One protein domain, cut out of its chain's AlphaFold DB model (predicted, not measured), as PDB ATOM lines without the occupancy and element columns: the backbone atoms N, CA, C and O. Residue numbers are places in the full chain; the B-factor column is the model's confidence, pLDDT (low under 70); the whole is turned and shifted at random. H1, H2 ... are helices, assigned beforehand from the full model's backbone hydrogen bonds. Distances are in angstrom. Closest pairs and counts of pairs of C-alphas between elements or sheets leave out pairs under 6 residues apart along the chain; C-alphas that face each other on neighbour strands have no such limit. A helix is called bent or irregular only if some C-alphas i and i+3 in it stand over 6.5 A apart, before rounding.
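AT A GLANCE: This is residues 26 to 103 of the 103 residues of an uncharacterized protein of Phycisphaerales bacterium (UniProt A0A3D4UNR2). One long helix, H1, sticks out as an arm from a small compact head of four shorter helices, H2 to H5. In the head, H4 packs on both H2 and H3, the centres of the three making a triangle, and H5 packs crosswise on H3; the arm, standing free from residue 26 to 54, makes most of the length. The printed part has 78 residues with five named helices, H1 to H5 in order along the chain, and no named strand; the class is all helix. The whole is extended, with a radius of gyration of the C-alphas of 20.6 A and spans of 68 by 25 by 17 A.

IN THESE COORDINATES: Find C-alpha 26 at (-20.126, -24.729, 18.873); from there H1 runs through residues 26 to 52, 39.2 A from first to last C-alpha, and ends at C-alpha 52 at (3.529, 3.478, 32.309). H1 is neither bent nor irregular, but only just: C-alphas 31 and 34 are 6.1 A apart. After one residue, look for H2 at residues 54 to 65, 16.4 A long. H3 follows at residues 70 to 82, 18.5 A long. Then come H4, residues 88 to 93, 9.0 A, and H5, residues 95 to 102, 10.6 A, which ends at C-alpha 102 at (11.582, 27.489, 40.866).

HOW THE PARTS SIT: Coming from the first residue, you reach the head where H1 and H2 meet only through their link; H1 is apart from H3, H4 and H5. Look next at H4, the hub, which touches three helices. H2 touches H4 at a steep tilt of 41 degrees, the same way, and their closest C-alphas are those of Phe 59 and Ile 89, 5.7 A apart. H3 touches H4 with residues 76 to 81 alone, closest at the C-alphas of Ala 80 and Pro 88, 5.2 A; at 73 degrees they are only just about perpendicular. H4 and H5 only just touch, and only at the corner, with 3 pairs of C-alphas within 8 A, the closest being Val 91 and Leu 98 at 5.6 A. H5 touches H3 about perpendicular, at 76 degrees, and the C-alphas of Val 76 and Ala 101 are their closest, 5.3 A apart. H2 and H3 are close but not clearly touching, with the C-alphas of Gly 63 and Met 73 closest at 6.7 A, while H2 and H5 are apart. In H2, H3, H4 and H5 every O i to N i+4 pair is within hydrogen-bond range; in H1 21 of 23 are.

THE WHOLE: The outline is a rod, and its two farthest C-alphas, those of Leu 26 and Lys 103, are 68.5 A apart. Without residues 26 to 54, the remaining 49 residues span 23 by 22 by 17 A, with a radius of gyration of 9.3 A. The printed part has no cut, and its four links between helices are tight. It ends at residue 103, the chain's last. The mean pLDDT of the printed part is 77.6; look for values under 70 at residues 26 to 29 and 45 to 55.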
ATOM      1  N   LEU A  26     -20.872 -25.627  19.759       62.03
ATOM      2  CA  LEU A  26     -20.126 -24.729  18.873       62.03
ATOM      3  C   LEU A  26     -20.580 -23.273  19.031       62.03
ATOM      4  O   LEU A  26     -19.744 -22.380  19.144       62.03
ATOM      5  N   GLY A  27     -21.892 -23.035  19.124       66.00
ATOM      6  CA  GLY A  27     -22.434 -21.695  19.366       66.00
ATOM      7  C   GLY A  27     -21.994 -21.122  20.715       66.00
ATOM      8  O   GLY A  27     -21.641 -19.948  20.808       66.00
ATOM      9  N   TRP A  28     -21.936 -21.960  21.754       69.00
ATOM     10  CA  TRP A  28     -21.522 -21.533  23.093       69.00
ATOM     11  C   TRP A  28     -20.021 -21.216  23.175       69.00
ATOM     12  O   TRP A  28     -19.625 -20.226  23.797       69.00
ATOM     13  N   LEU A  29     -19.188 -22.002  22.486       68.38
ATOM     14  CA  LEU A  29     -17.751 -21.751  22.335       68.38
ATOM     15  C   LEU A  29     -17.469 -20.435  21.599       68.38
ATOM     16  O   LEU A  29     -16.612 -19.665  22.033       68.38
ATOM     17  N   LEU A  30     -18.224 -20.130  20.539       73.94
ATOM     18  CA  LEU A  30     -18.057 -18.889  19.774       73.94
ATOM     19  C   LEU A  30     -18.401 -17.629  20.578       73.94
ATOM     20  O   LEU A  30     -17.865 -16.566  20.281       73.94
ATOM     21  N   VAL A  31     -19.249 -17.729  21.604       71.06
ATOM     22  CA  VAL A  31     -19.611 -16.592  22.467       71.06
ATOM     23  C   VAL A  31     -18.662 -16.460  23.661       71.06
ATOM     24  O   VAL A  31     -18.221 -15.360  23.989       71.06
ATOM     25  N   THR A  32     -18.304 -17.567  24.313       74.62
ATOM     26  CA  THR A  32     -17.502 -17.529  25.550       74.62
ATOM     27  C   THR A  32     -16.030 -17.201  25.312       74.62
ATOM     28  O   THR A  32     -15.455 -16.410  26.063       74.62
ATOM     29  N   VAL A  33     -15.425 -17.732  24.246       78.12
ATOM     30  CA  VAL A  33     -14.011 -17.493  23.910       78.12
ATOM     31  C   VAL A  33     -13.689 -16.001  23.705       78.12
ATOM     32  O   VAL A  33     -12.744 -15.522  24.338       78.12
ATOM     33  N   PRO A  34     -14.440 -15.213  22.906       76.25
ATOM     34  CA  PRO A  34     -14.154 -13.788  22.757       76.25
ATOM     35  C   PRO A  34     -14.434 -12.981  24.029       76.25
ATOM     36  O   PRO A  34     -13.673 -12.064  24.323       76.25
ATOM     37  N   ILE A  35     -15.451 -13.326  24.830       82.19
ATOM     38  CA  ILE A  35     -15.736 -12.625  26.099       82.19
ATOM     39  C   ILE A  35     -14.564 -12.778  27.077       82.19
ATOM     40  O   ILE A  35     -14.078 -11.788  27.634       82.19
ATOM     41  N   VAL A  36     -14.064 -14.005  27.247       80.56
ATOM     42  CA  VAL A  36     -12.896 -14.275  28.095       80.56
ATOM     43  C   VAL A  36     -11.641 -13.630  27.503       80.56
ATOM     44  O   VAL A  36     -10.878 -12.994  28.232       80.56
ATOM     45  N   GLY A  37     -11.454 -13.704  26.181       82.94
ATOM     46  CA  GLY A  37     -10.339 -13.070  25.478       82.94
ATOM     47  C   GLY A  37     -10.283 -11.551  25.681       82.94
ATOM     48  O   GLY A  37      -9.221 -11.014  25.995       82.94
ATOM     49  N   VAL A  38     -11.423 -10.860  25.588       82.38
ATOM     50  CA  VAL A  38     -11.525  -9.411  25.836       82.38
ATOM     51  C   VAL A  38     -11.250  -9.087  27.305       82.38
ATOM     52  O   VAL A  38     -10.511  -8.143  27.582       82.38
ATOM     53  N   GLY A  39     -11.770  -9.880  28.246       81.69
ATOM     54  CA  GLY A  39     -11.499  -9.707  29.678       81.69
ATOM     55  C   GLY A  39     -10.010  -9.840  30.021       81.69
ATOM     56  O   GLY A  39      -9.445  -8.978  30.700       81.69
ATOM     57  N   VAL A  40      -9.348 -10.872  29.490       83.38
ATOM     58  CA  VAL A  40      -7.907 -11.112  29.677       83.38
ATOM     59  C   VAL A  40      -7.072 -10.026  28.994       83.38
ATOM     60  O   VAL A  40      -6.146  -9.486  29.604       83.38
ATOM     61  N   TRP A  41      -7.420  -9.640  27.764       81.19
ATOM     62  CA  TRP A  41      -6.744  -8.558  27.046       81.19
ATOM     63  C   TRP A  41      -6.869  -7.221  27.780       81.19
ATOM     64  O   TRP A  41      -5.877  -6.507  27.932       81.19
ATOM     65  N   PHE A  42      -8.056  -6.892  28.294       79.75
ATOM     66  CA  PHE A  42      -8.279  -5.664  29.051       79.75
ATOM     67  C   PHE A  42      -7.532  -5.687  30.390       79.75
ATOM     68  O   PHE A  42      -6.914  -4.686  30.757       79.75
ATOM     69  N   GLY A  43      -7.497  -6.829  31.084       76.44
ATOM     70  CA  GLY A  43      -6.696  -7.023  32.297       76.44
ATOM     71  C   GLY A  43      -5.198  -6.805  32.056       76.44
ATOM     72  O   GLY A  43      -4.560  -6.025  32.769       76.44
ATOM     73  N   LEU A  44      -4.648  -7.409  30.998       72.56
ATOM     74  CA  LEU A  44      -3.245  -7.248  30.599       72.56
ATOM     75  C   LEU A  44      -2.931  -5.825  30.116       72.56
ATOM     76  O   LEU A  44      -1.894  -5.262  30.476       72.56
ATOM     77  N   ARG A  45      -3.825  -5.201  29.343       66.94
ATOM     78  CA  ARG A  45      -3.680  -3.809  28.891       66.94
ATOM     79  C   ARG A  45      -3.698  -2.840  30.072       66.94
ATOM     80  O   ARG A  45      -2.878  -1.925  30.122       66.94
ATOM     81  N   ARG A  46      -4.576  -3.064  31.052       61.59
ATOM     82  CA  ARG A  46      -4.666  -2.246  32.269       61.59
ATOM     83  C   ARG A  46      -3.421  -2.399  33.144       61.59
ATOM     84  O   ARG A  46      -2.929  -1.400  33.659       61.59
ATOM     85  N   GLN A  47      -2.849  -3.601  33.236       59.03
ATOM     86  CA  GLN A  47      -1.553  -3.810  33.893       59.03
ATOM     87  C   GLN A  47      -0.403  -3.099  33.169       59.03
ATOM     88  O   GLN A  47       0.451  -2.503  33.826       59.03
ATOM     89  N   ARG A  48      -0.387  -3.101  31.830       57.78
ATOM     90  CA  ARG A  48       0.607  -2.334  31.059       57.78
ATOM     91  C   ARG A  48       0.455  -0.824  31.280       57.78
ATOM     92  O   ARG A  48       1.467  -0.158  31.465       57.78
ATOM     93  N   HIS A  49      -0.770  -0.300  31.381       51.38
ATOM     94  CA  HIS A  49      -0.991   1.116  31.707       51.38
ATOM     95  C   HIS A  49      -0.650   1.495  33.155       51.38
ATOM     96  O   HIS A  49      -0.131   2.586  33.397       51.38
ATOM     97  N   ALA A  50      -0.852   0.589  34.115       50.44
ATOM     98  CA  ALA A  50      -0.391   0.785  35.492       50.44
ATOM     99  C   ALA A  50       1.147   0.855  35.591       50.44
ATOM    100  O   ALA A  50       1.681   1.492  36.498       50.44
ATOM    101  N   ARG A  51       1.870   0.256  34.633       51.41
ATOM    102  CA  ARG A  51       3.337   0.326  34.546       51.41
ATOM    103  C   ARG A  51       3.870   1.562  33.817       51.41
ATOM    104  O   ARG A  51       5.052   1.849  33.962       51.41
ATOM    105  N   THR A  52       3.046   2.319  33.090       53.59
ATOM    106  CA  THR A  52       3.529   3.478  32.309       53.59
ATOM    107  C   THR A  52       3.668   4.788  33.086       53.59
ATOM    108  O   THR A  52       4.349   5.675  32.592       53.59
ATOM    109  N   HIS A  53       3.135   4.926  34.308       56.84
ATOM    110  CA  HIS A  53       3.322   6.160  35.099       56.84
ATOM    111  C   HIS A  53       3.631   5.993  36.608       56.84
ATOM    112  O   HIS A  53       3.291   6.893  37.382       56.84
ATOM    113  N   PRO A  54       4.321   4.933  37.092       60.78
ATOM    114  CA  PRO A  54       4.740   4.882  38.499       60.78
ATOM    115  C   PRO A  54       5.630   6.080  38.863       60.78
ATOM    116  O   PRO A  54       5.509   6.636  39.952       60.78
ATOM    117  N   GLN A  55       6.447   6.553  37.916       67.75
ATOM    118  CA  GLN A  55       7.273   7.748  38.089       67.75
ATOM    119  C   GLN A  55       6.439   9.025  38.218       67.75
ATOM    120  O   GLN A  55       6.783   9.916  38.985       67.75
ATOM    121  N   GLU A  56       5.307   9.127  37.521       71.12
ATOM    122  CA  GLU A  56       4.462  10.318  37.600       71.12
ATOM    123  C   GLU A  56       3.693  10.395  38.924       71.12
ATOM    124  O   GLU A  56       3.546  11.476  39.505       71.12
ATOM    125  N   HIS A  57       3.263   9.239  39.438       76.88
ATOM    126  CA  HIS A  57       2.705   9.126  40.782       76.88
ATOM    127  C   HIS A  57       3.756   9.414  41.858       76.88
ATOM    128  O   HIS A  57       3.470  10.186  42.774       76.88
ATOM    129  N   ALA A  58       4.970   8.871  41.725       79.06
ATOM    130  CA  ALA A  58       6.079   9.144  42.639       79.06
ATOM    131  C   ALA A  58       6.469  10.631  42.635       79.06
ATOM    132  O   ALA A  58       6.607  11.225  43.699       79.06
ATOM    133  N   PHE A  59       6.543  11.261  41.459       81.69
ATOM    134  CA  PHE A  59       6.815  12.692  41.307       81.69
ATOM    135  C   PHE A  59       5.749  13.556  41.991       81.69
ATOM    136  O   PHE A  59       6.088  14.450  42.764       81.69
ATOM    137  N   ARG A  60       4.453  13.267  41.783       82.12
ATOM    138  CA  ARG A  60       3.376  13.988  42.492       82.12
ATOM    139  C   ARG A  60       3.412  13.741  43.998       82.12
ATOM    140  O   ARG A  60       3.135  14.664  44.759       82.12
ATOM    141  N   ALA A  61       3.712  12.521  44.440       84.25
ATOM    142  CA  ALA A  61       3.789  12.189  45.860       84.25
ATOM    143  C   ALA A  61       4.959  12.913  46.552       84.25
ATOM    144  O   ALA A  61       4.765  13.497  47.620       84.25
ATOM    145  N   LEU A  62       6.138  12.938  45.922       82.88
ATOM    146  CA  LEU A  62       7.315  13.682  46.385       82.88
ATOM    147  C   LEU A  62       7.064  15.191  46.378       82.88
ATOM    148  O   LEU A  62       7.293  15.841  47.396       82.88
ATOM    149  N   GLY A  63       6.496  15.735  45.297       83.12
ATOM    150  CA  GLY A  63       6.144  17.154  45.212       83.12
ATOM    151  C   GLY A  63       5.174  17.593  46.313       83.12
ATOM    152  O   GLY A  63       5.391  18.621  46.952       83.12
ATOM    153  N   ARG A  64       4.156  16.774  46.629       83.88
ATOM    154  CA  ARG A  64       3.251  17.031  47.768       83.88
ATOM    155  C   ARG A  64       3.968  16.980  49.114       83.88
ATOM    156  O   ARG A  64       3.697  17.827  49.961       83.88
ATOM    157  N   ARG A  65       4.875  16.017  49.324       82.62
ATOM    158  CA  ARG A  65       5.685  15.941  50.555       82.62
ATOM    159  C   ARG A  65       6.569  17.174  50.736       82.62
ATOM    160  O   ARG A  65       6.696  17.656  51.854       82.62
ATOM    161  N   MET A  66       7.107  17.714  49.645       80.88
ATOM    162  CA  MET A  66       7.904  18.945  49.640       80.88
ATOM    163  C   MET A  66       7.053  20.227  49.660       80.88
ATOM    164  O   MET A  66       7.601  21.319  49.557       80.88
ATOM    165  N   LYS A  67       5.720  20.120  49.798       85.94
ATOM    166  CA  LYS A  67       4.766  21.246  49.766       85.94
ATOM    167  C   LYS A  67       4.883  22.125  48.508       85.94
ATOM    168  O   LYS A  67       4.497  23.293  48.536       85.94
ATOM    169  N   LEU A  68       5.368  21.563  47.400       82.69
ATOM    170  CA  LEU A  68       5.491  22.274  46.131       82.69
ATOM    171  C   LEU A  68       4.110  22.518  45.528       82.69
ATOM    172  O   LEU A  68       3.253  21.622  45.497       82.69
ATOM    173  N   ARG A  69       3.882  23.732  45.021       85.88
ATOM    174  CA  ARG A  69       2.651  24.041  44.295       85.88
ATOM    175  C   ARG A  69       2.688  23.378  42.923       85.88
ATOM    176  O   ARG A  69       3.728  23.007  42.388       85.88
ATOM    177  N   GLN A  70       1.515  23.254  42.313       85.19
ATOM    178  CA  GLN A  70       1.400  22.683  40.972       85.19
ATOM    179  C   GLN A  70       2.195  23.475  39.918       85.19
ATOM    180  O   GLN A  70       2.704  22.869  38.978       85.19
ATOM    181  N   ARG A  71       2.336  24.797  40.107       85.69
ATOM    182  CA  ARG A  71       3.177  25.664  39.265       85.69
ATOM    183  C   ARG A  71       4.657  25.288  39.376       85.69
ATOM    184  O   ARG A  71       5.286  25.039  38.357       85.69
ATOM    185  N   ASP A  72       5.162  25.120  40.593       87.81
ATOM    186  CA  ASP A  72       6.557  24.743  40.858       87.81
ATOM    187  C   ASP A  72       6.868  23.351  40.290       87.81
ATOM    188  O   ASP A  72       7.883  23.135  39.636       87.81
ATOM    189  N   MET A  73       5.938  22.401  40.437       85.81
ATOM    190  CA  MET A  73       6.065  21.075  39.822       85.81
ATOM    191  C   MET A  73       6.105  21.125  38.286       85.81
ATOM    192  O   MET A  73       6.753  20.279  37.668       85.81
ATOM    193  N   GLN A  74       5.404  22.072  37.652       88.88
ATOM    194  CA  GLN A  74       5.508  22.285  36.205       88.88
ATOM    195  C   GLN A  74       6.855  22.902  35.833       88.88
ATOM    196  O   GLN A  74       7.472  22.424  34.885       88.88
ATOM    197  N   ALA A  75       7.334  23.884  36.597       87.81
ATOM    198  CA  ALA A  75       8.637  24.504  36.379       87.81
ATOM    199  C   ALA A  75       9.770  23.466  36.462       87.81
ATOM    200  O   ALA A  75      10.577  23.351  35.543       87.81
ATOM    201  N   VAL A  76       9.719  22.573  37.457       87.62
ATOM    202  CA  VAL A  76      10.639  21.431  37.589       87.62
ATOM    203  C   VAL A  76      10.585  20.486  36.383       87.62
ATOM    204  O   VAL A  76      11.625  20.020  35.921       87.62
ATOM    205  N   ARG A  77       9.397  20.199  35.826       87.44
ATOM    206  CA  ARG A  77       9.279  19.377  34.604       87.44
ATOM    207  C   ARG A  77       9.883  20.065  33.383       87.44
ATOM    208  O   ARG A  77      10.510  19.394  32.565       87.44
ATOM    209  N   VAL A  78       9.660  21.370  33.242       88.69
ATOM    210  CA  VAL A  78      10.190  22.164  32.128       88.69
ATOM    211  C   VAL A  78      11.711  22.232  32.221       88.69
ATOM    212  O   VAL A  78      12.372  21.910  31.239       88.69
ATOM    213  N   TYR A  79      12.250  22.525  33.407       89.50
ATOM    214  CA  TYR A  79      13.688  22.535  33.669       89.50
ATOM    215  C   TYR A  79      14.329  21.164  33.423       89.50
ATOM    216  O   TYR A  79      15.339  21.068  32.731       89.50
ATOM    217  N   ALA A  80      13.721  20.077  33.916       87.31
ATOM    218  CA  ALA A  80      14.221  18.724  33.665       87.31
ATOM    219  C   ALA A  80      14.312  18.430  32.159       87.31
ATOM    220  O   ALA A  80      15.326  17.919  31.692       87.31
ATOM    221  N   ARG A  81      13.292  18.824  31.385       88.25
ATOM    222  CA  ARG A  81      13.283  18.654  29.928       88.25
ATOM    223  C   ARG A  81      14.338  19.520  29.232       88.25
ATOM    224  O   ARG A  81      14.992  19.020  28.324       88.25
ATOM    225  N   SER A  82      14.521  20.780  29.634       88.81
ATOM    226  CA  SER A  82      15.545  21.656  29.043       88.81
ATOM    227  C   SER A  82      16.968  21.230  29.402       88.81
ATOM    228  O   SER A  82      17.883  21.445  28.616       88.81
ATOM    229  N   ALA A  83      17.151  20.596  30.560       83.81
ATOM    230  CA  ALA A  83      18.429  20.067  31.024       83.81
ATOM    231  C   ALA A  83      18.729  18.638  30.523       83.81
ATOM    232  O   ALA A  83      19.744  18.064  30.911       83.81
ATOM    233  N   GLY A  84      17.857  18.041  29.696       84.25
ATOM    234  CA  GLY A  84      18.030  16.674  29.185       84.25
ATOM    235  C   GLY A  84      17.919  15.585  30.259       84.25
ATOM    236  O   GLY A  84      18.466  14.499  30.099       84.25
ATOM    237  N   ILE A  85      17.245  15.873  31.374       83.31
ATOM    238  CA  ILE A  85      17.062  14.943  32.486       83.31
ATOM    239  C   ILE A  85      15.798  14.120  32.229       83.31
ATOM    240  O   ILE A  85      14.681  14.640  32.279       83.31
ATOM    241  N   ASP A  86      15.970  12.812  32.037       79.88
ATOM    242  CA  ASP A  86      14.873  11.883  31.735       79.88
ATOM    243  C   ASP A  86      13.813  11.801  32.843       79.88
ATOM    244  O   ASP A  86      12.639  11.537  32.579       79.88
ATOM    245  N   SER A  87      14.209  12.038  34.099       81.38
ATOM    246  CA  SER A  87      13.306  11.986  35.247       81.38
ATOM    247  C   SER A  87      13.269  13.307  36.021       81.38
ATOM    248  O   SER A  87      14.248  13.661  36.680       81.38
ATOM    249  N   PRO A  88      12.117  14.005  36.082       80.38
ATOM    250  CA  PRO A  88      11.983  15.232  36.870       80.38
ATOM    251  C   PRO A  88      12.096  14.983  38.386       80.38
ATOM    252  O   PRO A  88      12.233  15.925  39.161       80.38
ATOM    253  N   ILE A  89      12.080  13.719  38.827       83.19
ATOM    254  CA  ILE A  89      12.361  13.337  40.217       83.19
ATOM    255  C   ILE A  89      13.822  13.619  40.584       83.19
ATOM    256  O   ILE A  89      14.082  14.021  41.714       83.19
ATOM    257  N   ALA A  90      14.764  13.456  39.651       82.44
ATOM    258  CA  ALA A  90      16.175  13.739  39.912       82.44
ATOM    259  C   ALA A  90      16.398  15.218  40.268       82.44
ATOM    260  O   ALA A  90      17.217  15.528  41.125       82.44
ATOM    261  N   VAL A  91      15.599  16.120  39.684       82.75
ATOM    262  CA  VAL A  91      15.606  17.552  40.016       82.75
ATOM    263  C   VAL A  91      15.001  17.817  41.398       82.75
ATOM    264  O   VAL A  91      15.504  18.664  42.118       82.75
ATOM    265  N   LEU A  92      13.965  17.072  41.810       82.81
ATOM    266  CA  LEU A  92      13.409  17.178  43.170       82.81
ATOM    267  C   LEU A  92      14.389  16.696  44.252       82.81
ATOM    268  O   LEU A  92      14.332  17.175  45.379       82.81
ATOM    269  N   MET A  93      15.238  15.717  43.932       82.94
ATOM    270  CA  MET A  93      16.214  15.141  44.867       82.94
ATOM    271  C   MET A  93      17.450  16.031  45.068       82.94
ATOM    272  O   MET A  93      18.142  15.875  46.070       82.94
ATOM    273  N   ASP A  94      17.714  16.963  44.148       82.56
ATOM    274  CA  ASP A  94      18.813  17.925  44.231       82.56
ATOM    275  C   ASP A  94      18.271  19.315  44.622       82.56
ATOM    276  O   ASP A  94      17.684  20.012  43.787       82.56
ATOM    277  N   PRO A  95      18.456  19.760  45.879       74.88
ATOM    278  CA  PRO A  95      17.894  21.022  46.357       74.88
ATOM    279  C   PRO A  95      18.481  22.256  45.657       74.88
ATOM    280  O   PRO A  95      17.824  23.299  45.646       74.88
ATOM    281  N   ASN A  96      19.680  22.161  45.068       82.38
ATOM    282  CA  ASN A  96      20.290  23.267  44.328       82.38
ATOM    283  C   ASN A  96      19.612  23.441  42.964       82.38
ATOM    284  O   ASN A  96      19.214  24.550  42.609       82.38
ATOM    285  N   ARG A  97      19.387  22.335  42.243       76.50
ATOM    286  CA  ARG A  97      18.657  22.343  40.961       76.50
ATOM    287  C   ARG A  97      17.177  22.659  41.136       76.50
ATOM    288  O   ARG A  97      16.580  23.303  40.281       76.50
ATOM    289  N   LEU A  98      16.578  22.229  42.247       79.00
ATOM    290  CA  LEU A  98      15.192  22.546  42.574       79.00
ATOM    291  C   LEU A  98      14.979  24.055  42.744       79.00
ATOM    292  O   LEU A  98      13.996  24.589  42.239       79.00
ATOM    293  N   GLN A  99      15.894  24.746  43.427       79.50
ATOM    294  CA  GLN A  99      15.823  26.202  43.577       79.50
ATOM    295  C   GLN A  99      16.028  26.917  42.243       79.50
ATOM    296  O   GLN A  99      15.293  27.853  41.949       79.50
ATOM    297  N   GLU A 100      16.968  26.451  41.418       79.69
ATOM    298  CA  GLU A 100      17.186  26.989  40.070       79.69
ATOM    299  C   GLU A 100      15.955  26.814  39.166       79.69
ATOM    300  O   GLU A 100      15.647  27.694  38.370       79.69
ATOM    301  N   ALA A 101      15.208  25.720  39.329       76.50
ATOM    302  CA  ALA A 101      13.991  25.458  38.569       76.50
ATOM    303  C   ALA A 101      12.756  26.256  39.038       76.50
ATOM    304  O   ALA A 101      11.786  26.338  38.287       76.50
ATOM    305  N   ILE A 102      12.737  26.775  40.273       78.06
ATOM    306  CA  ILE A 102      11.582  27.489  40.866       78.06
ATOM    307  C   ILE A 102      11.778  29.016  40.859       78.06
ATOM    308  O   ILE A 102      10.794  29.754  40.936       78.06
ATOM    309  N   LYS A 103      13.030  29.475  40.803       74.31
ATOM    310  CA  LYS A 103      13.418  30.889  40.793       74.31
ATOM    311  C   LYS A 103      13.045  31.584  39.485       74.31
ATOM    312  O   LYS A 103      12.643  32.765  39.583       74.31
TER     313      LYS A 103